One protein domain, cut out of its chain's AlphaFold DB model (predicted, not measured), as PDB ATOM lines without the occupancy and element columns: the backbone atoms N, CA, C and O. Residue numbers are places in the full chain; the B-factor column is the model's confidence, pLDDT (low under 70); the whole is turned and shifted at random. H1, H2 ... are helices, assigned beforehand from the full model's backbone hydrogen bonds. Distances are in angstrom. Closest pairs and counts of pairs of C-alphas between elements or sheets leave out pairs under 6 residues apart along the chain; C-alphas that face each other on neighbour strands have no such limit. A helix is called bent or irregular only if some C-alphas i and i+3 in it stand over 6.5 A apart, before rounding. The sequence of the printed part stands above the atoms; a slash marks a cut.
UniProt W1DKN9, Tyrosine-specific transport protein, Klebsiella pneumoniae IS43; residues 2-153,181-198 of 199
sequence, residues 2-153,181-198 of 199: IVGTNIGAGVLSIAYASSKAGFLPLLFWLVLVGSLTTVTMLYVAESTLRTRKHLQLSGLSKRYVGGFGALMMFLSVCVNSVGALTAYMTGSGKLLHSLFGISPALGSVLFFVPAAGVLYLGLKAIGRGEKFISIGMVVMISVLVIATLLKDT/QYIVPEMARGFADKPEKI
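What this domain is: This is residues 2 to 153 and 181 to 198 of the 199 residues of the protein "Tyrosine-specific transport protein" of Klebsiella pneumoniae IS43 (UniProt W1DKN9). This is a loose frame of long helices joined mostly near their ends: H4, the longest, has H3 folded back at its first end and H5 crossing it toward its last, and from there the contacts go round through H6, H1 and H2 back to H3. H1 and H2 make a helical hairpin, H6 packs on H1 with residues 130 to 134 and sticks out with residues 142 to 149, and short H7 packs on the second half of H2. The printed part has 170 residues with seven named helices, H1 to H7 in order, and no named strand: all helix. It is loose, with a radius of gyration of the C-alphas of 19.1 A, and spans 55 by 39 by 32 A.

How they stand to each other: Start at H4, residues 67 to 100. Its residues 67 to 74 touch H3, residues 57 to 64, in a hairpin at a shallow tilt of 15 degrees; their closest C-alphas, Lys 62 and Ala 70, are 4.6 A apart. Its residues 89 to 97 touch H5, residues 104 to 120, at a steep tilt of 58 degrees, with the C-alphas of Gly 93 and Ser 108 closest at 4.1 A. H5 and H6, residues 123 to 149, only just touch, and only at the corner, where the C-alphas of Val 118 and Ile 126 are closest at 6.6 A. H6 touches residues 3 to 7 of H1, residues 2 to 21, at a shallow tilt of 30 degrees, the same way; Gly 4 and Glu 130 have the closest C-alphas, 5.9 A. H1 and H2, residues 23 to 51, form a hairpin and only just touch, with 3 pairs of C-alphas within 8 A; the closest are Ser 18 and Leu 26, 6.1 A. H2 touches H7, residues 181 to 190, with residues 37 to 49, closest at the C-alphas of Met 41 and Gln 181, 5.9 A. H4 is apart from H2 and H6. Every O i to N i+4 pair is within hydrogen-bond range in H2, H3 and H4; the counts are 12 of 16 in H1, 11 of 13 in H5, 21 of 23 in H6 and 4 of 6 in H7.

Where its parts are: Find C-alpha 67 at (-10.852, 26.872, -29.957); from there H4 runs 49.0 A to C-alpha 100 at (30.871, 10.704, -9.924). H2 measures 41.1 A, H6 38.9 A, H1 26.6 A and H5 24.5 A; H7 measures 15.1 A and H3 10.6 A. H1 has a kink of 45 degrees near residue 12 and is irregular, with C-alphas 6 and 9 8.4 A apart; H7 is only just irregular, with C-alphas 182 and 185 6.6 A apart.

The domain as a whole: Look at Gly 67 and Asp 152 for the two C-alphas farthest apart, 59.6 A. Residues 154 to 180 are not printed, and C-alphas 153 and 181 are 40.0 A apart across the cut. The links printed whole, from H1 through to H6, are tight. Mean pLDDT of the printed part is 79.4; 29 residues are under 70, among them residues 186 to 198.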
ATOM      1  N   ILE A   2      15.948  20.985 -36.135       60.75
ATOM      2  CA  ILE A   2      15.170  19.722 -36.259       60.75
ATOM      3  C   ILE A   2      16.017  18.506 -35.874       60.75
ATOM      4  O   ILE A   2      15.594  17.681 -35.071       60.75
ATOM      5  N   VAL A   3      17.220  18.408 -36.446       59.81
ATOM      6  CA  VAL A   3      18.095  17.248 -36.262       59.81
ATOM      7  C   VAL A   3      18.471  17.071 -34.789       59.81
ATOM      8  O   VAL A   3      18.292  15.984 -34.262       59.81
ATOM      9  N   GLY A   4      18.890  18.116 -34.073       57.72
ATOM     10  CA  GLY A   4      19.227  17.998 -32.654       57.72
ATOM     11  C   GLY A   4      18.024  17.763 -31.742       57.72
ATOM     12  O   GLY A   4      18.166  17.045 -30.754       57.72
ATOM     13  N   THR A   5      16.838  18.293 -32.068       68.19
ATOM     14  CA  THR A   5      15.620  18.000 -31.292       68.19
ATOM     15  C   THR A   5      15.164  16.550 -31.468       68.19
ATOM     16  O   THR A   5      14.770  15.933 -30.483       68.19
ATOM     17  N   ASN A   6      15.269  15.989 -32.677       70.69
ATOM     18  CA  ASN A   6      14.931  14.585 -32.932       70.69
ATOM     19  C   ASN A   6      16.011  13.612 -32.429       70.69
ATOM     20  O   ASN A   6      15.688  12.516 -31.978       70.69
ATOM     21  N   ILE A   7      17.295  13.988 -32.498       65.62
ATOM     22  CA  ILE A   7      18.388  13.087 -32.120       65.62
ATOM     23  C   ILE A   7      18.486  12.906 -30.593       65.62
ATOM     24  O   ILE A   7      18.684  11.774 -30.169       65.62
ATOM     25  N   GLY A   8      18.284  13.967 -29.793       67.19
ATOM     26  CA  GLY A   8      18.407  14.065 -28.317       67.19
ATOM     27  C   GLY A   8      18.533  12.778 -27.467       67.19
ATOM     28  O   GLY A   8      19.437  11.969 -27.641       67.19
ATOM     29  N   ALA A   9      17.663  12.588 -26.463       64.75
ATOM     30  CA  ALA A   9      17.633  11.324 -25.695       64.75
ATOM     31  C   ALA A   9      17.114  10.146 -26.538       64.75
ATOM     32  O   ALA A   9      17.277   8.980 -26.167       64.75
ATOM     33  N   GLY A  10      16.479  10.461 -27.668       71.81
ATOM     34  CA  GLY A  10      15.835   9.509 -28.549       71.81
ATOM     35  C   GLY A  10      16.791   8.485 -29.137       71.81
ATOM     36  O   GLY A  10      16.496   7.295 -29.103       71.81
ATOM     37  N   VAL A  11      17.974   8.901 -29.593       74.31
ATOM     38  CA  VAL A  11      18.902   7.984 -30.271       74.31
ATOM     39  C   VAL A  11      19.455   6.897 -29.347       74.31
ATOM     40  O   VAL A  11      19.493   5.728 -29.731       74.31
ATOM     41  N   LEU A  12      19.800   7.237 -28.104       75.69
ATOM     42  CA  LEU A  12      20.221   6.233 -27.117       75.69
ATOM     43  C   LEU A  12      19.042   5.370 -26.645       75.69
ATOM     44  O   LEU A  12      19.198   4.165 -26.444       75.69
ATOM     45  N   SER A  13      17.853   5.965 -26.517       77.81
ATOM     46  CA  SER A  13      16.635   5.239 -26.137       77.81
ATOM     47  C   SER A  13      16.215   4.233 -27.209       77.81
ATOM     48  O   SER A  13      15.819   3.123 -26.868       77.81
ATOM     49  N   ILE A  14      16.350   4.582 -28.493       82.25
ATOM     50  CA  ILE A  14      16.102   3.685 -29.627       82.25
ATOM     51  C   ILE A  14      17.095   2.526 -29.610       82.25
ATOM     52  O   ILE A  14      16.672   1.382 -29.734       82.25
ATOM     53  N   ALA A  15      18.390   2.789 -29.403       79.75
ATOM     54  CA  ALA A  15      19.394   1.726 -29.323       79.75
ATOM     55  C   ALA A  15      19.097   0.744 -28.173       79.75
ATOM     56  O   ALA A  15      19.151  -0.473 -28.359       79.75
ATOM     57  N   TYR A  16      18.705   1.259 -27.003       79.75
ATOM     58  CA  TYR A  16      18.293   0.435 -25.863       79.75
ATOM     59  C   TYR A  16      16.977  -0.321 -26.108       79.75
ATOM     60  O   TYR A  16      16.842  -1.479 -25.723       79.75
ATOM     61  N   ALA A  17      15.992   0.305 -26.753       81.19
ATOM     62  CA  ALA A  17      14.735  -0.354 -27.095       81.19
ATOM     63  C   ALA A  17      14.957  -1.461 -28.143       81.19
ATOM     64  O   ALA A  17      14.401  -2.553 -28.016       81.19
ATOM     65  N   SER A  18      15.834  -1.212 -29.121       78.38
ATOM     66  CA  SER A  18      16.230  -2.174 -30.154       78.38
ATOM     67  C   SER A  18      16.876  -3.421 -29.571       78.38
ATOM     68  O   SER A  18      16.624  -4.513 -30.070       78.38
ATOM     69  N   SER A  19      17.699  -3.283 -28.525       76.94
ATOM     70  CA  SER A  19      18.386  -4.431 -27.922       76.94
ATOM     71  C   SER A  19      17.437  -5.383 -27.189       76.94
ATOM     72  O   SER A  19      17.802  -6.530 -26.954       76.94
ATOM     73  N   LYS A  20      16.217  -4.936 -26.849       77.81
ATOM     74  CA  LYS A  20      15.179  -5.772 -26.222       77.81
ATOM     75  C   LYS A  20      14.113  -6.276 -27.192       77.81
ATOM     76  O   LYS A  20      13.632  -7.394 -27.037       77.81
ATOM     77  N   ALA A  21      13.706  -5.447 -28.151       77.06
ATOM     78  CA  ALA A  21      12.627  -5.773 -29.081       77.06
ATOM     79  C   ALA A  21      13.104  -6.423 -30.385       77.06
ATOM     80  O   ALA A  21      12.294  -7.013 -31.093       77.06
ATOM     81  N   GLY A  22      14.396  -6.327 -30.702       79.00
ATOM     82  CA  GLY A  22      14.956  -6.746 -31.983       79.00
ATOM     83  C   GLY A  22      14.839  -5.668 -33.063       79.00
ATOM     84  O   GLY A  22      14.197  -4.626 -32.890       79.00
ATOM     85  N   PHE A  23      15.487  -5.918 -34.198       81.75
ATOM     86  CA  PHE A  23      15.585  -4.958 -35.299       81.75
ATOM     87  C   PHE A  23      14.256  -4.766 -36.044       81.75
ATOM     88  O   PHE A  23      13.879  -3.639 -36.359       81.75
ATOM     89  N   LEU A  24      13.526  -5.855 -36.307       82.25
ATOM     90  CA  LEU A  24      12.316  -5.826 -37.138       82.25
ATOM     91  C   LEU A  24      11.181  -4.985 -36.525       82.25
ATOM     92  O   LEU A  24      10.653  -4.116 -37.225       82.25
ATOM     93  N   PRO A  25      10.823  -5.159 -35.234       82.94
ATOM     94  CA  PRO A  25       9.787  -4.343 -34.604       82.94
ATOM     95  C   PRO A  25      10.162  -2.862 -34.523       82.94
ATOM     96  O   PRO A  25       9.301  -1.998 -34.693       82.94
ATOM     97  N   LEU A  26      11.447  -2.559 -34.306       85.88
ATOM     98  CA  LEU A  26      11.940  -1.186 -34.347       85.88
ATOM     99  C   LEU A  26      11.786  -0.587 -35.743       85.88
ATOM    100  O   LEU A  26      11.221   0.498 -35.869       85.88
ATOM    101  N   LEU A  27      12.264  -1.281 -36.778       87.50
ATOM    102  CA  LEU A  27      12.196  -0.806 -38.157       87.50
ATOM    103  C   LEU A  27      10.748  -0.542 -38.581       87.50
ATOM    104  O   LEU A  27      10.462   0.513 -39.143       87.50
ATOM    105  N   PHE A  28       9.833  -1.458 -38.253       88.69
ATOM    106  CA  PHE A  28       8.405  -1.303 -38.523       88.69
ATOM    107  C   PHE A  28       7.848   0.000 -37.933       88.69
ATOM    108  O   PHE A  28       7.257   0.807 -38.656       88.69
ATOM    109  N   TRP A  29       8.078   0.248 -36.640       89.06
ATOM    110  CA  TRP A  29       7.586   1.463 -35.987       89.06
ATOM    111  C   TRP A  29       8.280   2.725 -36.483       89.06
ATOM    112  O   TRP A  29       7.624   3.755 -36.626       89.06
ATOM    113  N   LEU A  30       9.578   2.662 -36.776       89.19
ATOM    114  CA  LEU A  30      10.343   3.802 -37.278       89.19
ATOM    115  C   LEU A  30       9.826   4.241 -38.652       89.19
ATOM    116  O   LEU A  30       9.609   5.431 -38.867       89.19
ATOM    117  N   VAL A  31       9.535   3.287 -39.541       90.75
ATOM    118  CA  VAL A  31       8.929   3.555 -40.852       90.75
ATOM    119  C   VAL A  31       7.504   4.088 -40.700       90.75
ATOM    120  O   VAL A  31       7.173   5.110 -41.301       90.75
ATOM    121  N   LEU A  32       6.665   3.441 -39.887       91.75
ATOM    122  CA  LEU A  32       5.258   3.818 -39.735       91.75
ATOM    123  C   LEU A  32       5.096   5.197 -39.077       91.75
ATOM    124  O   LEU A  32       4.461   6.088 -39.642       91.75
ATOM    125  N   VAL A  33       5.699   5.395 -37.902       89.94
ATOM    126  CA  VAL A  33       5.637   6.666 -37.166       89.94
ATOM    127  C   VAL A  33       6.388   7.755 -37.921       89.94
ATOM    128  O   VAL A  33       5.887   8.872 -38.018       89.94
ATOM    129  N   GLY A  34       7.544   7.442 -38.511       88.25
ATOM    130  CA  GLY A  34       8.291   8.380 -39.347       88.25
ATOM    131  C   GLY A  34       7.446   8.892 -40.512       88.25
ATOM    132  O   GLY A  34       7.298  10.097 -40.677       88.25
ATOM    133  N   SER A  35       6.781   7.999 -41.249       90.12
ATOM    134  CA  SER A  35       5.919   8.386 -42.375       90.12
ATOM    135  C   SER A  35       4.748   9.269 -41.934       90.12
ATOM    136  O   SER A  35       4.515  10.333 -42.510       90.12
ATOM    137  N   LEU A  36       4.033   8.874 -40.873       90.75
ATOM    138  CA  LEU A  36       2.910   9.652 -40.336       90.75
ATOM    139  C   LEU A  36       3.355  11.033 -39.831       90.75
ATOM    140  O   LEU A  36       2.671  12.041 -40.045       90.75
ATOM    141  N   THR A  37       4.514  11.095 -39.174       86.88
ATOM    142  CA  THR A  37       5.052  12.347 -38.635       86.88
ATOM    143  C   THR A  37       5.581  13.267 -39.726       86.88
ATOM    144  O   THR A  37       5.368  14.474 -39.637       86.88
ATOM    145  N   THR A  38       6.168  12.733 -40.798       86.50
ATOM    146  CA  THR A  38       6.535  13.514 -41.985       86.50
ATOM    147  C   THR A  38       5.306  14.142 -42.635       86.50
ATOM    148  O   THR A  38       5.290  15.352 -42.854       86.50
ATOM    149  N   VAL A  39       4.249  13.361 -42.882       89.00
ATOM    150  CA  VAL A  39       3.005  13.871 -43.490       89.00
ATOM    151  C   VAL A  39       2.409  15.006 -42.654       89.00
ATOM    152  O   VAL A  39       2.077  16.072 -43.172       89.00
ATOM    153  N   THR A  40       2.325  14.821 -41.339       86.44
ATOM    154  CA  THR A  40       1.785  15.848 -40.433       86.44
ATOM    155  C   THR A  40       2.692  17.080 -40.323       86.44
ATOM    156  O   THR A  40       2.178  18.199 -40.317       86.44
ATOM    157  N   MET A  41       4.022  16.926 -40.328       83.31
ATOM    158  CA  MET A  41       4.957  18.061 -40.388       83.31
ATOM    159  C   MET A  41       4.805  18.870 -41.682       83.31
ATOM    160  O   MET A  41       4.853  20.099 -41.619       83.31
ATOM    161  N   LEU A  42       4.577  18.219 -42.829       84.25
ATOM    162  CA  LEU A  42       4.345  18.899 -44.108       84.25
ATOM    163  C   LEU A  42       3.063  19.744 -44.076       84.25
ATOM    164  O   LEU A  42       3.100  20.914 -44.455       84.25
ATOM    165  N   TYR A  43       1.963  19.219 -43.525       83.81
ATOM    166  CA  TYR A  43       0.734  20.002 -43.332       83.81
ATOM    167  C   TYR A  43       0.944  21.214 -42.410       83.81
ATOM    168  O   TYR A  43       0.436  22.314 -42.665       83.81
ATOM    169  N   VAL A  44       1.711  21.046 -41.330       82.31
ATOM    170  CA  VAL A  44       2.058  22.149 -40.419       82.31
ATOM    171  C   VAL A  44       2.941  23.187 -41.120       82.31
ATOM    172  O   VAL A  44       2.720  24.388 -40.960       82.31
ATOM    173  N   ALA A  45       3.908  22.756 -41.930       78.81
ATOM    174  CA  ALA A  45       4.757  23.652 -42.708       78.81
ATOM    175  C   ALA A  45       3.935  24.456 -43.731       78.81
ATOM    176  O   ALA A  45       4.012  25.687 -43.751       78.81
ATOM    177  N   GLU A  46       3.076  23.793 -44.507       81.75
ATOM    178  CA  GLU A  46       2.213  24.428 -45.509       81.75
ATOM    179  C   GLU A  46       1.254  25.447 -44.876       81.75
ATOM    180  O   GLU A  46       1.152  26.589 -45.334       81.75
ATOM    181  N   SER A  47       0.585  25.074 -43.780       79.50
ATOM    182  CA  SER A  47      -0.315  25.982 -43.054       79.50
ATOM    183  C   SER A  47       0.422  27.182 -42.450       79.50
ATOM    184  O   SER A  47      -0.099  28.303 -42.478       79.50
ATOM    185  N   THR A  48       1.656  26.987 -41.975       77.81
ATOM    186  CA  THR A  48       2.504  28.074 -41.462       77.81
ATOM    187  C   THR A  48       2.901  29.043 -42.577       77.81
ATOM    188  O   THR A  48       2.713  30.256 -42.430       77.81
ATOM    189  N   LEU A  49       3.380  28.525 -43.713       73.88
ATOM    190  CA  LEU A  49       3.806  29.326 -44.865       73.88
ATOM    191  C   LEU A  49       2.639  30.104 -45.496       73.88
ATOM    192  O   LEU A  49       2.799  31.272 -45.859       73.88
ATOM    193  N   ARG A  50       1.442  29.507 -45.568       77.44
ATOM    194  CA  ARG A  50       0.231  30.169 -46.093       77.44
ATOM    195  C   ARG A  50      -0.322  31.247 -45.169       77.44
ATOM    196  O   ARG A  50      -0.857  32.247 -45.637       77.44
ATOM    197  N   THR A  51      -0.198  31.064 -43.857       73.81
ATOM    198  CA  THR A  51      -0.757  31.998 -42.871       73.81
ATOM    199  C   THR A  51      -0.000  33.330 -42.835       73.81
ATOM    200  O   THR A  51      -0.609  34.344 -42.478       73.81
ATOM    201  N   ARG A  52       1.300  33.341 -43.187       64.12
ATOM    202  CA  ARG A  52       2.213  34.510 -43.140       64.12
ATOM    203  C   ARG A  52       2.104  35.349 -41.851       64.12
ATOM    204  O   ARG A  52       2.411  36.536 -41.838       64.12
ATOM    205  N   LYS A  53       1.654  34.734 -40.755       64.69
ATOM    206  CA  LYS A  53       1.602  35.315 -39.410       64.69
ATOM    207  C   LYS A  53       2.393  34.416 -38.475       64.69
ATOM    208  O   LYS A  53       2.300  33.193 -38.560       64.69
ATOM    209  N   HIS A  54       3.128  35.031 -37.558       62.81
ATOM    210  CA  HIS A  54       3.904  34.341 -36.535       62.81
ATOM    211  C   HIS A  54       2.971  33.704 -35.491       62.81
ATOM    212  O   HIS A  54       2.682  34.294 -34.456       62.81
ATOM    213  N   LEU A  55       2.461  32.504 -35.781       68.69
ATOM    214  CA  LEU A  55       1.623  31.729 -34.863       68.69
ATOM    215  C   LEU A  55       2.378  30.497 -34.359       68.69
ATOM    216  O   LEU A  55       3.161  29.885 -35.087       68.69
ATOM    217  N   GLN A  56       2.185  30.153 -33.084       70.56
ATOM    218  CA  GLN A  56       2.619  28.868 -32.522       70.56
ATOM    219  C   GLN A  56       1.685  27.754 -32.995       70.56
ATOM    220  O   GLN A  56       0.607  28.032 -33.521       70.56
ATOM    221  N   LEU A  57       2.068  26.493 -32.790       74.12
ATOM    222  CA  LEU A  57       1.273  25.340 -33.223       74.12
ATOM    223  C   LEU A  57      -0.169  25.378 -32.667       74.12
ATOM    224  O   LEU A  57      -1.129  25.128 -33.395       74.12
ATOM    225  N   SER A  58      -0.338  25.796 -31.410       77.38
ATOM    226  CA  SER A  58      -1.647  26.035 -30.779       77.38
ATOM    227  C   SER A  58      -2.418  27.197 -31.426       77.38
ATOM    228  O   SER A  58      -3.633  27.118 -31.600       77.38
ATOM    229  N   GLY A  59      -1.724  28.257 -31.846       76.25
ATOM    230  CA  GLY A  59      -2.303  29.397 -32.565       76.25
ATOM    231  C   GLY A  59      -2.749  29.052 -33.989       76.25
ATOM    232  O   GLY A  59      -3.820  29.485 -34.414       76.25
ATOM    233  N   LEU A  60      -1.976  28.228 -34.706       77.69
ATOM    234  CA  LEU A  60      -2.377  27.656 -35.999       77.69
ATOM    235  C   LEU A  60      -3.610  26.765 -35.828       77.69
ATOM    236  O   LEU A  60      -4.584  26.908 -36.564       77.69
ATOM    237  N   SER A  61      -3.619  25.933 -34.787       78.62
ATOM    238  CA  SER A  61      -4.758  25.070 -34.461       78.62
ATOM    239  C   SER A  61      -6.015  25.880 -34.138       78.62
ATOM    240  O   SER A  61      -7.092  25.558 -34.633       78.62
ATOM    241  N   LYS A  62      -5.889  27.004 -33.417       80.81
ATOM    242  CA  LYS A  62      -7.014  27.923 -33.166       80.81
ATOM    243  C   LYS A  62      -7.629  28.461 -34.454       80.81
ATOM    244  O   LYS A  62      -8.842  28.631 -34.518       80.81
ATOM    245  N   ARG A  63      -6.797  28.741 -35.459       79.44
ATOM    246  CA  ARG A  63      -7.226  29.328 -36.730       79.44
ATOM    247  C   ARG A  63      -7.866  28.311 -37.678       79.44
ATOM    248  O   ARG A  63      -8.827  28.671 -38.343       79.44
ATOM    249  N   TYR A  64      -7.330  27.092 -37.755       80.12
ATOM    250  CA  TYR A  64      -7.761  26.082 -38.733       80.12
ATOM    251  C   TYR A  64      -8.703  25.008 -38.171       80.12
ATOM    252  O   TYR A  64      -9.508  24.468 -38.919       80.12
ATOM    253  N   VAL A  65      -8.618  24.699 -36.874       83.19
ATOM    254  CA  VAL A  65      -9.410  23.641 -36.208       83.19
ATOM    255  C   VAL A  65     -10.424  24.236 -35.223       83.19
ATOM    256  O   VAL A  65     -11.476  23.656 -34.977       83.19
ATOM    257  N   GLY A  66     -10.126  25.411 -34.662       87.00
ATOM    258  CA  GLY A  66     -10.986  26.128 -33.720       87.00
ATOM    259  C   GLY A  66     -10.473  26.100 -32.276       87.00
ATOM    260  O   GLY A  66      -9.381  25.610 -31.976       87.00
ATOM    261  N   GLY A  67     -11.260  26.664 -31.354       85.06
ATOM    262  CA  GLY A  67     -10.852  26.872 -29.957       85.06
ATOM    263  C   GLY A  67     -10.544  25.581 -29.191       85.06
ATOM    264  O   GLY A  67      -9.553  25.522 -28.468       85.06
ATOM    265  N   PHE A  68     -11.341  24.531 -29.401       86.00
ATOM    266  CA  PHE A  68     -11.117  23.229 -28.765       86.00
ATOM    267  C   PHE A  68      -9.818  22.566 -29.250       86.00
ATOM    268  O   PHE A  68      -9.021  22.099 -28.438       86.00
ATOM    269  N   GLY A  69      -9.547  22.611 -30.562       83.31
ATOM    270  CA  GLY A  69      -8.298  22.101 -31.134       83.31
ATOM    271  C   GLY A  69      -7.066  22.842 -30.610       83.31
ATOM    272  O   GLY A  69      -6.052  22.223 -30.301       83.31
ATOM    273  N   ALA A  70      -7.166  24.161 -30.421       84.69
ATOM    274  CA  ALA A  70      -6.101  24.950 -29.804       84.69
ATOM    275  C   ALA A  70      -5.801  24.519 -28.362       84.69
ATOM    276  O   ALA A  70      -4.630  24.424 -27.992       84.69
ATOM    277  N   LEU A  71      -6.843  24.250 -27.568       85.56
ATOM    278  CA  LEU A  71      -6.702  23.803 -26.183       85.56
ATOM    279  C   LEU A  71      -6.048  22.420 -26.110       85.56
ATOM    280  O   LEU A  71      -5.082  22.248 -25.371       85.56
ATOM    281  N   MET A  72      -6.523  21.458 -26.907       87.62
ATOM    282  CA  MET A  72      -5.943  20.110 -26.960       87.62
ATOM    283  C   MET A  72      -4.470  20.143 -27.380       87.62
ATOM    284  O   MET A  72      -3.628  19.505 -26.747       87.62
ATOM    285  N   MET A  73      -4.133  20.948 -28.390       86.75
ATOM    286  CA  MET A  73      -2.751  21.106 -28.844       86.75
ATOM    287  C   MET A  73      -1.868  21.787 -27.800       86.75
ATOM    288  O   MET A  73      -0.729  21.375 -27.597       86.75
ATOM    289  N   PHE A  74      -2.385  22.799 -27.102       85.69
ATOM    290  CA  PHE A  74      -1.660  23.439 -26.009       85.69
ATOM    291  C   PHE A  74      -1.376  22.457 -24.864       85.69
ATOM    292  O   PHE A  74      -0.230  22.339 -24.434       85.69
ATOM    293  N   LEU A  75      -2.386  21.702 -24.420       88.19
ATOM    294  CA  LEU A  75      -2.225  20.690 -23.373       88.19
ATOM    295  C   LEU A  75      -1.226  19.602 -23.784       88.19
ATOM    296  O   LEU A  75      -0.357  19.250 -22.992       88.19
ATOM    297  N   SER A  76      -1.298  19.122 -25.028       86.56
ATOM    298  CA  SER A  76      -0.357  18.133 -25.565       86.56
ATOM    299  C   SER A  76       1.091  18.635 -25.518       86.56
ATOM    300  O   SER A  76       1.968  17.940 -24.999       86.56
ATOM    301  N   VAL A  77       1.342  19.871 -25.965       84.50
ATOM    302  CA  VAL A  77       2.683  20.477 -25.923       84.50
ATOM    303  C   VAL A  77       3.174  20.639 -24.483       84.50
ATOM    304  O   VAL A  77       4.337  20.337 -24.209       84.50
ATOM    305  N   CYS A  78       2.312  21.061 -23.555       87.44
ATOM    306  CA  CYS A  78       2.661  21.190 -22.140       87.44
ATOM    307  C   CYS A  78       3.046  19.842 -21.519       87.44
ATOM    308  O   CYS A  78       4.119  19.729 -20.925       87.44
ATOM    309  N   VAL A  79       2.216  18.810 -21.702       89.12
ATOM    310  CA  VAL A  79       2.478  17.460 -21.178       89.12
ATOM    311  C   VAL A  79       3.770  16.893 -21.765       89.12
ATOM    312  O   VAL A  79       4.625  16.421 -21.014       89.12
ATOM    313  N   ASN A  80       3.963  17.002 -23.083       86.38
ATOM    314  CA  ASN A  80       5.181  16.538 -23.744       86.38
ATOM    315  C   ASN A  80       6.426  17.281 -23.233       86.38
ATOM    316  O   ASN A  80       7.442  16.650 -22.952       86.38
ATOM    317  N   SER A  81       6.351  18.603 -23.063       83.81
ATOM    318  CA  SER A  81       7.488  19.415 -22.608       83.81
ATOM    319  C   SER A  81       7.887  19.099 -21.166       83.81
ATOM    320  O   SER A  81       9.073  18.925 -20.883       83.81
ATOM    321  N   VAL A  82       6.914  18.972 -20.257       88.69
ATOM    322  CA  VAL A  82       7.165  18.601 -18.853       88.69
ATOM    323  C   VAL A  82       7.709  17.174 -18.759       88.69
ATOM    324  O   VAL A  82       8.676  16.930 -18.033       88.69
ATOM    325  N   GLY A  83       7.135  16.242 -19.525       87.62
ATOM    326  CA  GLY A  83       7.602  14.857 -19.592       87.62
ATOM    327  C   GLY A  83       9.034  14.754 -20.116       87.62
ATOM    328  O   GLY A  83       9.879  14.123 -19.480       87.62
ATOM    329  N   ALA A  84       9.337  15.443 -21.218       84.44
ATOM    330  CA  ALA A  84      10.676  15.495 -21.793       84.44
ATOM    331  C   ALA A  84      11.687  16.093 -20.807       84.44
ATOM    332  O   ALA A  84      12.730  15.488 -20.565       84.44
ATOM    333  N   LEU A  85      11.376  17.239 -20.190       85.06
ATOM    334  CA  LEU A  85      12.275  17.887 -19.233       85.06
ATOM    335  C   LEU A  85      12.549  16.987 -18.022       85.06
ATOM    336  O   LEU A  85      13.699  16.833 -17.617       85.06
ATOM    337  N   THR A  86      11.518  16.330 -17.492       87.12
ATOM    338  CA  THR A  86      11.655  15.385 -16.372       87.12
ATOM    339  C   THR A  86      12.523  14.185 -16.750       87.12
ATOM    340  O   THR A  86      13.386  13.775 -15.968       87.12
ATOM    341  N   ALA A  87      12.334  13.638 -17.954       84.88
ATOM    342  CA  ALA A  87      13.138  12.538 -18.476       84.88
ATOM    343  C   ALA A  87      14.607  12.945 -18.661       84.88
ATOM    344  O   ALA A  87      15.495  12.216 -18.217       84.88
ATOM    345  N   TYR A  88      14.874  14.122 -19.234       83.81
ATOM    346  CA  TYR A  88      16.232  14.644 -19.405       83.81
ATOM    347  C   TYR A  88      16.932  14.894 -18.071       83.81
ATOM    348  O   TYR A  88      18.084  14.495 -17.901       83.81
ATOM    349  N   MET A  89      16.236  15.501 -17.112       86.25
ATOM    350  CA  MET A  89      16.771  15.776 -15.779       86.25
ATOM    351  C   MET A  89      17.088  14.481 -15.029       86.25
ATOM    352  O   MET A  89      18.210  14.290 -14.563       86.25
ATOM    353  N   THR A  90      16.135  13.545 -14.993       86.06
ATOM    354  CA  THR A  90      16.303  12.254 -14.310       86.06
ATOM    355  C   THR A  90      17.371  11.388 -14.978       86.06
ATOM    356  O   THR A  90      18.179  10.757 -14.293       86.06
ATOM    357  N   GLY A  91      17.388  11.347 -16.313       85.19
ATOM    358  CA  GLY A  91      18.379  10.605 -17.090       85.19
ATOM    359  C   GLY A  91      19.790  11.130 -16.843       85.19
ATOM    360  O   GLY A  91      20.687  10.356 -16.514       85.19
ATOM    361  N   SER A  92      19.965  12.449 -16.900       84.94
ATOM    362  CA  SER A  92      21.261  13.093 -16.657       84.94
ATOM    363  C   SER A  92      21.713  12.942 -15.205       84.94
ATOM    364  O   SER A  92      22.876  12.638 -14.958       84.94
ATOM    365  N   GLY A  93      20.798  13.052 -14.235       86.06
ATOM    366  CA  GLY A  93      21.104  12.810 -12.825       86.06
ATOM    367  C   GLY A  93      21.609  11.391 -12.553       86.06
ATOM    368  O   GLY A  93      22.591  11.218 -11.831       86.06
ATOM    369  N   LYS A  94      20.998  10.373 -13.177       86.69
ATOM    370  CA  LYS A  94      21.466   8.976 -13.100       86.69
ATOM    371  C   LYS A  94      22.832   8.779 -13.763       86.69
ATOM    372  O   LYS A  94      23.660   8.051 -13.221       86.69
ATOM    373  N   LEU A  95      23.080   9.435 -14.897       86.62
ATOM    374  CA  LEU A  95      24.386   9.398 -15.564       86.62
ATOM    375  C   LEU A  95      25.480  10.010 -14.680       86.62
ATOM    376  O   LEU A  95      26.514   9.384 -14.469       86.62
ATOM    377  N   LEU A  96      25.237  11.188 -14.100       87.06
ATOM    378  CA  LEU A  96      26.190  11.837 -13.195       87.06
ATOM    379  C   LEU A  96      26.423  11.024 -11.918       87.06
ATOM    380  O   LEU A  96      27.559  10.941 -11.456       87.06
ATOM    381  N   HIS A  97      25.382  10.385 -11.379       88.25
ATOM    382  CA  HIS A  97      25.527   9.437 -10.276       88.25
ATOM    383  C   HIS A  97      26.464   8.280 -10.647       88.25
ATOM    384  O   HIS A  97      27.374   7.967  -9.888       88.25
ATOM    385  N   SER A  98      26.301   7.688 -11.834       87.56
ATOM    386  CA  SER A  98      27.157   6.588 -12.295       87.56
ATOM    387  C   SER A  98      28.611   7.002 -12.552       87.56
ATOM    388  O   SER A  98      29.487   6.145 -12.491       87.56
ATOM    389  N   LEU A  99      28.869   8.272 -12.876       89.44
ATOM    390  CA  LEU A  99      30.213   8.777 -13.183       89.44
ATOM    391  C   LEU A  99      30.959   9.285 -11.945       89.44
ATOM    392  O   LEU A  99      32.155   9.046 -11.810       89.44
ATOM    393  N   PHE A 100      30.264   9.996 -11.057       88.62
ATOM    394  CA  PHE A 100      30.871  10.704  -9.924       88.62
ATOM    395  C   PHE A 100      30.439  10.156  -8.558       88.62
ATOM    396  O   PHE A 100      30.880  10.665  -7.531       88.62
ATOM    397  N   GLY A 101      29.541   9.166  -8.511       87.62
ATOM    398  CA  GLY A 101      29.011   8.594  -7.267       87.62
ATOM    399  C   GLY A 101      28.081   9.523  -6.474       87.62
ATOM    400  O   GLY A 101      27.641   9.171  -5.383       87.62
ATOM    401  N   ILE A 102      27.759  10.712  -6.993       90.06
ATOM    402  CA  ILE A 102      26.936  11.722  -6.304       90.06
ATOM    403  C   ILE A 102      25.450  11.356  -6.303       90.06
ATOM    404  O   ILE A 102      24.986  10.664  -7.199       90.06
ATOM    405  N   SER A 103      24.663  11.858  -5.348       89.75
ATOM    406  CA  SER A 103      23.210  11.610  -5.322       89.75
ATOM    407  C   SER A 103      22.526  12.032  -6.641       89.75
ATOM    408  O   SER A 103      22.818  13.118  -7.148       89.75
ATOM    409  N   PRO A 104      21.569  11.248  -7.183       84.62
ATOM    410  CA  PRO A 104      20.854  11.587  -8.419       84.62
ATOM    411  C   PRO A 104      20.147  12.948  -8.388       84.62
ATOM    412  O   PRO A 104      20.046  13.616  -9.420       84.62
ATOM    413  N   ALA A 105      19.682  13.383  -7.212       85.38
ATOM    414  CA  ALA A 105      19.074  14.701  -7.037       85.38
ATOM    415  C   ALA A 105      20.108  15.817  -7.265       85.38
ATOM    416  O   ALA A 105      19.871  16.735  -8.048       85.38
ATOM    417  N   LEU A 106      21.290  15.679  -6.657       85.75
ATOM    418  CA  LEU A 106      22.424  16.585  -6.856       85.75
ATOM    419  C   LEU A 106      22.921  16.561  -8.306       85.75
ATOM    420  O   LEU A 106      23.159  17.621  -8.874       85.75
ATOM    421  N   GLY A 107      23.006  15.382  -8.931       85.19
ATOM    422  CA  GLY A 107      23.367  15.256 -10.344       85.19
ATOM    423  C   GLY A 107      22.382  15.971 -11.274       85.19
ATOM    424  O   GLY A 107      22.795  16.655 -12.205       85.19
ATOM    425  N   SER A 108      21.080  15.886 -10.989       84.88
ATOM    426  CA  SER A 108      20.053  16.590 -11.771       84.88
ATOM    427  C   SER A 108      20.201  18.111 -11.648       84.88
ATOM    428  O   SER A 108      20.191  18.815 -12.655       84.88
ATOM    429  N   VAL A 109      20.402  18.627 -10.430       85.38
ATOM    430  CA  VAL A 109      20.617  20.067 -10.191       85.38
ATOM    431  C   VAL A 109      21.901  20.555 -10.864       85.38
ATOM    432  O   VAL A 109      21.889  21.592 -11.527       85.38
ATOM    433  N   LEU A 110      22.989  19.789 -10.765       86.31
ATOM    434  CA  LEU A 110      24.265  20.130 -11.392       86.31
ATOM    435  C   LEU A 110      24.167  20.157 -12.923       86.31
ATOM    436  O   LEU A 110      24.840  20.958 -13.563       86.31
ATOM    437  N   PHE A 111      23.301  19.326 -13.507       83.81
ATOM    438  CA  PHE A 111      22.998  19.358 -14.937       83.81
ATOM    439  C   PHE A 111      22.112  20.555 -15.332       83.81
ATOM    440  O   PHE A 111      22.267  21.119 -16.416       83.81
ATOM    441  N   PHE A 112      21.211  20.988 -14.447       85.75
ATOM    442  CA  PHE A 112      20.301  22.107 -14.700       85.75
ATOM    443  C   PHE A 112      20.998  23.466 -14.772       85.75
ATOM    444  O   PHE A 112      20.686  24.261 -15.652       85.75
ATOM    445  N   VAL A 113      21.942  23.742 -13.868       86.19
ATOM    446  CA  VAL A 113      22.639  25.040 -13.787       86.19
ATOM    447  C   VAL A 113      23.279  25.463 -15.126       86.19
ATOM    448  O   VAL A 113      22.965  26.556 -15.608       86.19
ATOM    449  N   PRO A 114      24.117  24.640 -15.788       84.62
ATOM    450  CA  PRO A 114      24.674  24.995 -17.090       84.62
ATOM    451  C   PRO A 114      23.607  25.033 -18.190       84.62
ATOM    452  O   PRO A 114      23.684  25.890 -19.070       84.62
ATOM    453  N   ALA A 115      22.581  24.173 -18.138       82.19
ATOM    454  CA  ALA A 115      21.481  24.201 -19.103       82.19
ATOM    455  C   ALA A 115      20.692  25.525 -19.044       82.19
ATOM    456  O   ALA A 115      20.409  26.128 -20.082       82.19
ATOM    457  N   ALA A 116      20.409  26.024 -17.837       84.44
ATOM    458  CA  ALA A 116      19.795  27.330 -17.613       84.44
ATOM    459  C   ALA A 116      20.709  28.478 -18.078       84.44
ATOM    460  O   ALA A 116      20.232  29.440 -18.680       84.44
ATOM    461  N   GLY A 117      22.025  28.348 -17.882       83.81
ATOM    462  CA  GLY A 117      23.013  29.296 -18.409       83.81
ATOM    463  C   GLY A 117      22.988  29.391 -19.938       83.81
ATOM    464  O   GLY A 117      22.953  30.488 -20.495       83.81
ATOM    465  N   VAL A 118      22.929  28.254 -20.639       80.88
ATOM    466  CA  VAL A 118      22.812  28.225 -22.109       80.88
ATOM    467  C   VAL A 118      21.486  28.830 -22.578       80.88
ATOM    468  O   VAL A 118      21.469  29.546 -23.580       80.88
ATOM    469  N   LEU A 119      20.390  28.594 -21.848       79.31
ATOM    470  CA  LEU A 119      19.095  29.214 -22.136       79.31
ATOM    471  C   LEU A 119      19.160  30.745 -22.017       79.31
ATOM    472  O   LEU A 119      18.636  31.445 -22.884       79.31
ATOM    473  N   TYR A 120      19.845  31.262 -20.993       80.81
ATOM    474  CA  TYR A 120      20.025  32.701 -20.780       80.81
ATOM    475  C   TYR A 120      20.840  33.374 -21.899       80.81
ATOM    476  O   TYR A 120      20.511  34.476 -22.329       80.81
ATOM    477  N   LEU A 121      21.857  32.691 -22.436       79.69
ATOM    478  CA  LEU A 121      22.677  33.173 -23.562       79.69
ATOM    479  C   LEU A 121      21.919  33.224 -24.908       79.69
ATOM    480  O   LEU A 121      22.441  33.734 -25.906       79.69
ATOM    481  N   GLY A 122      20.682  32.724 -24.944       73.12
ATOM    482  CA  GLY A 122      19.749  32.881 -26.052       73.12
ATOM    483  C   GLY A 122      19.900  31.868 -27.194       73.12
ATOM    484  O   GLY A 122      20.837  31.071 -27.284       73.12
ATOM    485  N   LEU A 123      18.949  31.926 -28.132       68.12
ATOM    486  CA  LEU A 123      18.758  30.934 -29.204       68.12
ATOM    487  C   LEU A 123      19.972  30.756 -30.136       68.12
ATOM    488  O   LEU A 123      20.178  29.672 -30.683       68.12
ATOM    489  N   LYS A 124      20.809  31.790 -30.307       68.19
ATOM    490  CA  LYS A 124      22.031  31.704 -31.129       68.19
ATOM    491  C   LYS A 124      23.081  30.775 -30.509       68.19
ATOM    492  O   LYS A 124      23.747  30.049 -31.250       68.19
ATOM    493  N   ALA A 125      23.218  30.776 -29.179       72.38
ATOM    494  CA  ALA A 125      24.129  29.883 -28.466       72.38
ATOM    495  C   ALA A 125      23.641  28.429 -28.546       72.38
ATOM    496  O   ALA A 125      24.421  27.540 -28.887       72.38
ATOM    497  N   ILE A 126      22.332  28.219 -28.361       72.38
ATOM    498  CA  ILE A 126      21.676  26.910 -28.502       72.38
ATOM    499  C   ILE A 126      21.924  26.330 -29.899       72.38
ATOM    500  O   ILE A 126      22.417  25.211 -30.024       72.38
ATOM    501  N   GLY A 127      21.664  27.106 -30.957       70.44
ATOM    502  CA  GLY A 127      21.823  26.627 -32.333       70.44
ATOM    503  C   GLY A 127      23.270  26.301 -32.722       70.44
ATOM    504  O   GLY A 127      23.502  25.396 -33.527       70.44
ATOM    505  N   ARG A 128      24.263  27.010 -32.162       76.69
ATOM    506  CA  ARG A 128      25.683  26.688 -32.382       76.69
ATOM    507  C   ARG A 128      26.100  25.452 -31.583       76.69
ATOM    508  O   ARG A 128      26.760  24.585 -32.151       76.69
ATOM    509  N   GLY A 129      25.687  25.351 -30.318       75.75
ATOM    510  CA  GLY A 129      25.971  24.201 -29.455       75.75
ATOM    511  C   GLY A 129      25.374  22.899 -29.989       75.75
ATOM    512  O   GLY A 129      26.054  21.877 -30.019       75.75
ATOM    513  N   GLU A 130      24.152  22.954 -30.520       77.00
ATOM    514  CA  GLU A 130      23.473  21.802 -31.122       77.00
ATOM    515  C   GLU A 130      24.300  21.154 -32.241       77.00
ATOM    516  O   GLU A 130      24.395  19.930 -32.306       77.00
ATOM    517  N   LYS A 131      24.948  21.956 -33.101       77.50
ATOM    518  CA  LYS A 131      25.789  21.422 -34.184       77.50
ATOM    519  C   LYS A 131      26.957  20.604 -33.642       77.50
ATOM    520  O   LYS A 131      27.202  19.508 -34.135       77.50
ATOM    521  N   PHE A 132      27.647  21.112 -32.621       81.62
ATOM    522  CA  PHE A 132      28.772  20.406 -32.004       81.62
ATOM    523  C   PHE A 132      28.322  19.115 -31.321       81.62
ATOM    524  O   PHE A 132      28.922  18.065 -31.545       81.62
ATOM    525  N   ILE A 133      27.232  19.173 -30.550       80.75
ATOM    526  CA  ILE A 133      26.675  18.000 -29.864       80.75
ATOM    527  C   ILE A 133      26.221  16.946 -30.887       80.75
ATOM    528  O   ILE A 133      26.517  15.765 -30.724       80.75
ATOM    529  N   SER A 134      25.580  17.361 -31.984       79.50
ATOM    530  CA  SER A 134      25.153  16.451 -33.053       79.50
ATOM    531  C   SER A 134      26.324  15.762 -33.748       79.50
ATOM    532  O   SER A 134      26.237  14.564 -34.012       79.50
ATOM    533  N   ILE A 135      27.416  16.480 -34.029       84.06
ATOM    534  CA  ILE A 135      28.627  15.878 -34.606       84.06
ATOM    535  C   ILE A 135      29.213  14.855 -33.627       84.06
ATOM    536  O   ILE A 135      29.514  13.733 -34.029       84.06
ATOM    537  N   GLY A 136      29.306  15.205 -32.339       85.62
ATOM    538  CA  GLY A 136      29.787  14.294 -31.299       85.62
ATOM    539  C   GLY A 136      28.965  13.006 -31.207       85.62
ATOM    540  O   GLY A 136      29.534  11.920 -31.132       85.62
ATOM    541  N   MET A 137      27.635  13.105 -31.293       83.00
ATOM    542  CA  MET A 137      26.754  11.933 -31.298       83.00
ATOM    543  C   MET A 137      26.970  11.042 -32.523       83.00
ATOM    544  O   MET A 137      27.053   9.827 -32.368       83.00
ATOM    545  N   VAL A 138      27.104  11.621 -33.721       84.75
ATOM    546  CA  VAL A 138      27.385  10.845 -34.943       84.75
ATOM    547  C   VAL A 138      28.714  10.107 -34.812       84.75
ATOM    548  O   VAL A 138      28.754   8.900 -35.029       84.75
ATOM    549  N   VAL A 139      29.774  10.799 -34.382       89.25
ATOM    550  CA  VAL A 139      31.098  10.190 -34.176       89.25
ATOM    551  C   VAL A 139      31.021   9.047 -33.165       89.25
ATOM    552  O   VAL A 139      31.523   7.959 -33.437       89.25
ATOM    553  N   MET A 140      30.353   9.255 -32.029       86.44
ATOM    554  CA  MET A 140      30.181   8.221 -31.006       86.44
ATOM    555  C   MET A 140      29.464   6.983 -31.560       86.44
ATOM    556  O   MET A 140      29.926   5.864 -31.344       86.44
ATOM    557  N   ILE A 141      28.371   7.164 -32.306       85.06
ATOM    558  CA  ILE A 141      27.636   6.054 -32.929       85.06
ATOM    559  C   ILE A 141      28.520   5.331 -33.946       85.06
ATOM    560  O   ILE A 141      28.580   4.105 -33.924       85.06
ATOM    561  N   SER A 142      29.242   6.061 -34.801       86.38
ATOM    562  CA  SER A 142      30.162   5.464 -35.774       86.38
ATOM    563  C   SER A 142      31.240   4.623 -35.094       86.38
ATOM    564  O   SER A 142      31.493   3.501 -35.525       86.38
ATOM    565  N   VAL A 143      31.827   5.116 -33.999       89.19
ATOM    566  CA  VAL A 143      32.808   4.360 -33.207       89.19
ATOM    567  C   VAL A 143      32.184   3.092 -32.626       89.19
ATOM    568  O   VAL A 143      32.783   2.025 -32.741       89.19
ATOM    569  N   LEU A 144      30.977   3.169 -32.056       85.00
ATOM    570  CA  LEU A 144      30.278   1.997 -31.516       85.00
ATOM    571  C   LEU A 144      29.967   0.955 -32.598       85.00
ATOM    572  O   LEU A 144      30.135  -0.241 -32.361       85.00
ATOM    573  N   VAL A 145      29.557   1.393 -33.791       84.62
ATOM    574  CA  VAL A 145      29.308   0.504 -34.934       84.62
ATOM    575  C   VAL A 145      30.605  -0.177 -35.373       84.62
ATOM    576  O   VAL A 145      30.636  -1.401 -35.468       84.62
ATOM    577  N   ILE A 146      31.691   0.579 -35.568       86.81
ATOM    578  CA  ILE A 146      32.995   0.025 -35.968       86.81
ATOM    579  C   ILE A 146      33.513  -0.961 -34.911       86.81
ATOM    580  O   ILE A 146      33.904  -2.074 -35.252       86.81
ATOM    581  N   ALA A 147      33.454  -0.600 -33.628       84.69
ATOM    582  CA  ALA A 147      33.868  -1.474 -32.530       84.69
ATOM    583  C   ALA A 147      33.034  -2.766 -32.461       84.69
ATOM    584  O   ALA A 147      33.561  -3.821 -32.118       84.69
ATOM    585  N   THR A 148      31.748  -2.699 -32.812       81.81
ATOM    586  CA  THR A 148      30.872  -3.877 -32.888       81.81
ATOM    587  C   THR A 148      31.235  -4.769 -34.078       81.81
ATOM    588  O   THR A 148      31.264  -5.989 -33.936       81.81
ATOM    589  N   LEU A 149      31.558  -4.188 -35.238       79.94
ATOM    590  CA  LEU A 149      31.950  -4.941 -36.436       79.94
ATOM    591  C   LEU A 149      33.313  -5.631 -36.295       79.94
ATOM    592  O   LEU A 149      33.495  -6.718 -36.828       79.94
ATOM    593  N   LEU A 150      34.251  -5.023 -35.566       79.06
ATOM    594  CA  LEU A 150      35.587  -5.582 -35.318       79.06
ATOM    595  C   LEU A 150      35.601  -6.697 -34.261       79.06
ATOM    596  O   LEU A 150      36.637  -7.322 -34.049       79.06
ATOM    597  N   LYS A 151      34.488  -6.929 -33.560       76.81
ATOM    598  CA  LYS A 151      34.420  -7.918 -32.485       76.81
ATOM    599  C   LYS A 151      33.933  -9.265 -33.026       76.81
ATOM    600  O   LYS A 151      32.775  -9.394 -33.417       76.81
ATOM    601  N   ASP A 152      34.775 -10.295 -32.934       61.91
ATOM    602  CA  ASP A 152      34.504 -11.657 -33.444       61.91
ATOM    603  C   ASP A 152      33.280 -12.351 -32.811       61.91
ATOM    604  O   ASP A 152      32.768 -13.346 -33.319       61.91
ATOM    605  N   THR A 153      32.764 -11.826 -31.694       64.00
ATOM    606  CA  THR A 153      31.564 -12.345 -31.016       64.00
ATOM    607  C   THR A 153      30.247 -11.835 -31.612       64.00
ATOM    608  O   THR A 153      29.177 -12.188 -31.109       64.00
ATOM    609  N   GLN A 181       7.642  18.093 -33.922       69.75
ATOM    610  CA  GLN A 181       6.712  18.791 -34.815       69.75
ATOM    611  C   GLN A 181       6.391  20.218 -34.356       69.75
ATOM    612  O   GLN A 181       6.184  21.110 -35.177       69.75
ATOM    613  N   TYR A 182       6.403  20.470 -33.045       73.12
ATOM    614  CA  TYR A 182       6.136  21.794 -32.475       73.12
ATOM    615  C   TYR A 182       7.223  22.836 -32.769       73.12
ATOM    616  O   TYR A 182       6.953  24.031 -32.656       73.12
ATOM    617  N   ILE A 183       8.419  22.414 -33.190       72.31
ATOM    618  CA  ILE A 183       9.499  23.320 -33.604       72.31
ATOM    619  C   ILE A 183       9.320  23.817 -35.043       72.31
ATOM    620  O   ILE A 183       9.865  24.865 -35.390       72.31
ATOM    621  N   VAL A 184       8.531  23.125 -35.872       73.12
ATOM    622  CA  VAL A 184       8.355  23.470 -37.293       73.12
ATOM    623  C   VAL A 184       7.842  24.909 -37.477       73.12
ATOM    624  O   VAL A 184       8.480  25.656 -38.225       73.12
ATOM    625  N   PRO A 185       6.794  25.378 -36.762       71.62
ATOM    626  CA  PRO A 185       6.355  26.765 -36.877       71.62
ATOM    627  C   PRO A 185       7.408  27.774 -36.409       71.62
ATOM    628  O   PRO A 185       7.574  28.805 -37.048       71.62
ATOM    629  N   GLU A 186       8.135  27.493 -35.322       69.38
ATOM    630  CA  GLU A 186       9.212  28.363 -34.810       69.38
ATOM    631  C   GLU A 186      10.354  28.495 -35.823       69.38
ATOM    632  O   GLU A 186      10.824  29.601 -36.099       69.38
ATOM    633  N   MET A 187      10.762  27.392 -36.453       67.19
ATOM    634  CA  MET A 187      11.776  27.458 -37.501       67.19
ATOM    635  C   MET A 187      11.297  28.210 -38.733       67.19
ATOM    636  O   MET A 187      12.066  28.983 -39.298       67.19
ATOM    637  N   ALA A 188      10.046  28.010 -39.146       66.31
ATOM    638  CA  ALA A 188       9.488  28.745 -40.272       66.31
ATOM    639  C   ALA A 188       9.487  30.262 -40.015       66.31
ATOM    640  O   ALA A 188       9.683  31.036 -40.948       66.31
ATOM    641  N   ARG A 189       9.364  30.703 -38.752       65.75
ATOM    642  CA  ARG A 189       9.607  32.111 -38.385       65.75
ATOM    643  C   ARG A 189      11.080  32.491 -38.490       65.75
ATOM    644  O   ARG A 189      11.386  33.536 -39.048       65.75
ATOM    645  N   GLY A 190      11.984  31.661 -37.969       61.94
ATOM    646  CA  GLY A 190      13.431  31.910 -38.019       61.94
ATOM    647  C   GLY A 190      14.015  31.940 -39.439       61.94
ATOM    648  O   GLY A 190      15.048  32.565 -39.660       61.94
ATOM    649  N   PHE A 191      13.343  31.298 -40.398       62.97
ATOM    650  CA  PHE A 191      13.674  31.292 -41.824       62.97
ATOM    651  C   PHE A 191      12.678  32.095 -42.679       62.97
ATOM    652  O   PHE A 191      12.628  31.896 -43.891       62.97
ATOM    653  N   ALA A 192      11.913  33.023 -42.085       58.03
ATOM    654  CA  ALA A 192      10.931  33.840 -42.809       58.03
ATOM    655  C   ALA A 192      11.541  34.603 -44.005       58.03
ATOM    656  O   ALA A 192      10.870  34.793 -45.016       58.03
ATOM    657  N   ASP A 193      12.829  34.952 -43.923       57.38
ATOM    658  CA  ASP A 193      13.570  35.646 -44.984       57.38
ATOM    659  C   ASP A 193      14.062  34.712 -46.114       57.38
ATOM    660  O   ASP A 193      14.586  35.189 -47.121       57.38
ATOM    661  N   LYS A 194      13.954  33.379 -45.958       59.09
ATOM    662  CA  LYS A 194      14.428  32.356 -46.921       59.09
ATOM    663  C   LYS A 194      13.484  31.141 -46.984       59.09
ATOM    664  O   LYS A 194      13.862  30.055 -46.532       59.09
ATOM    665  N   PRO A 195      12.283  31.293 -47.575       56.81
ATOM    666  CA  PRO A 195      11.271  30.235 -47.635       56.81
ATOM    667  C   PRO A 195      11.729  28.971 -48.385       56.81
ATOM    668  O   PRO A 195      11.292  27.877 -48.047       56.81
ATOM    669  N   GLU A 196      12.673  29.092 -49.324       56.06
ATOM    670  CA  GLU A 196      13.257  27.969 -50.083       56.06
ATOM    671  C   GLU A 196      14.044  26.971 -49.219       56.06
ATOM    672  O   GLU A 196      14.322  25.865 -49.658       56.06
ATOM    673  N   LYS A 197      14.421  27.336 -47.985       53.25
ATOM    674  CA  LYS A 197      15.144  26.439 -47.064       53.25
ATOM    675  C   LYS A 197      14.227  25.587 -46.180       53.25
ATOM    676  O   LYS A 197      14.732  24.862 -45.324       53.25
ATOM    677  N   ILE A 198      12.910  25.741 -46.326       53.19
ATOM    678  CA  ILE A 198      11.884  25.053 -45.528       53.19
ATOM    679  C   ILE A 198      11.185  23.952 -46.351       53.19
ATOM    680  O   ILE A 198      10.655  23.021 -45.748       53.19
TER     681      ILE A 198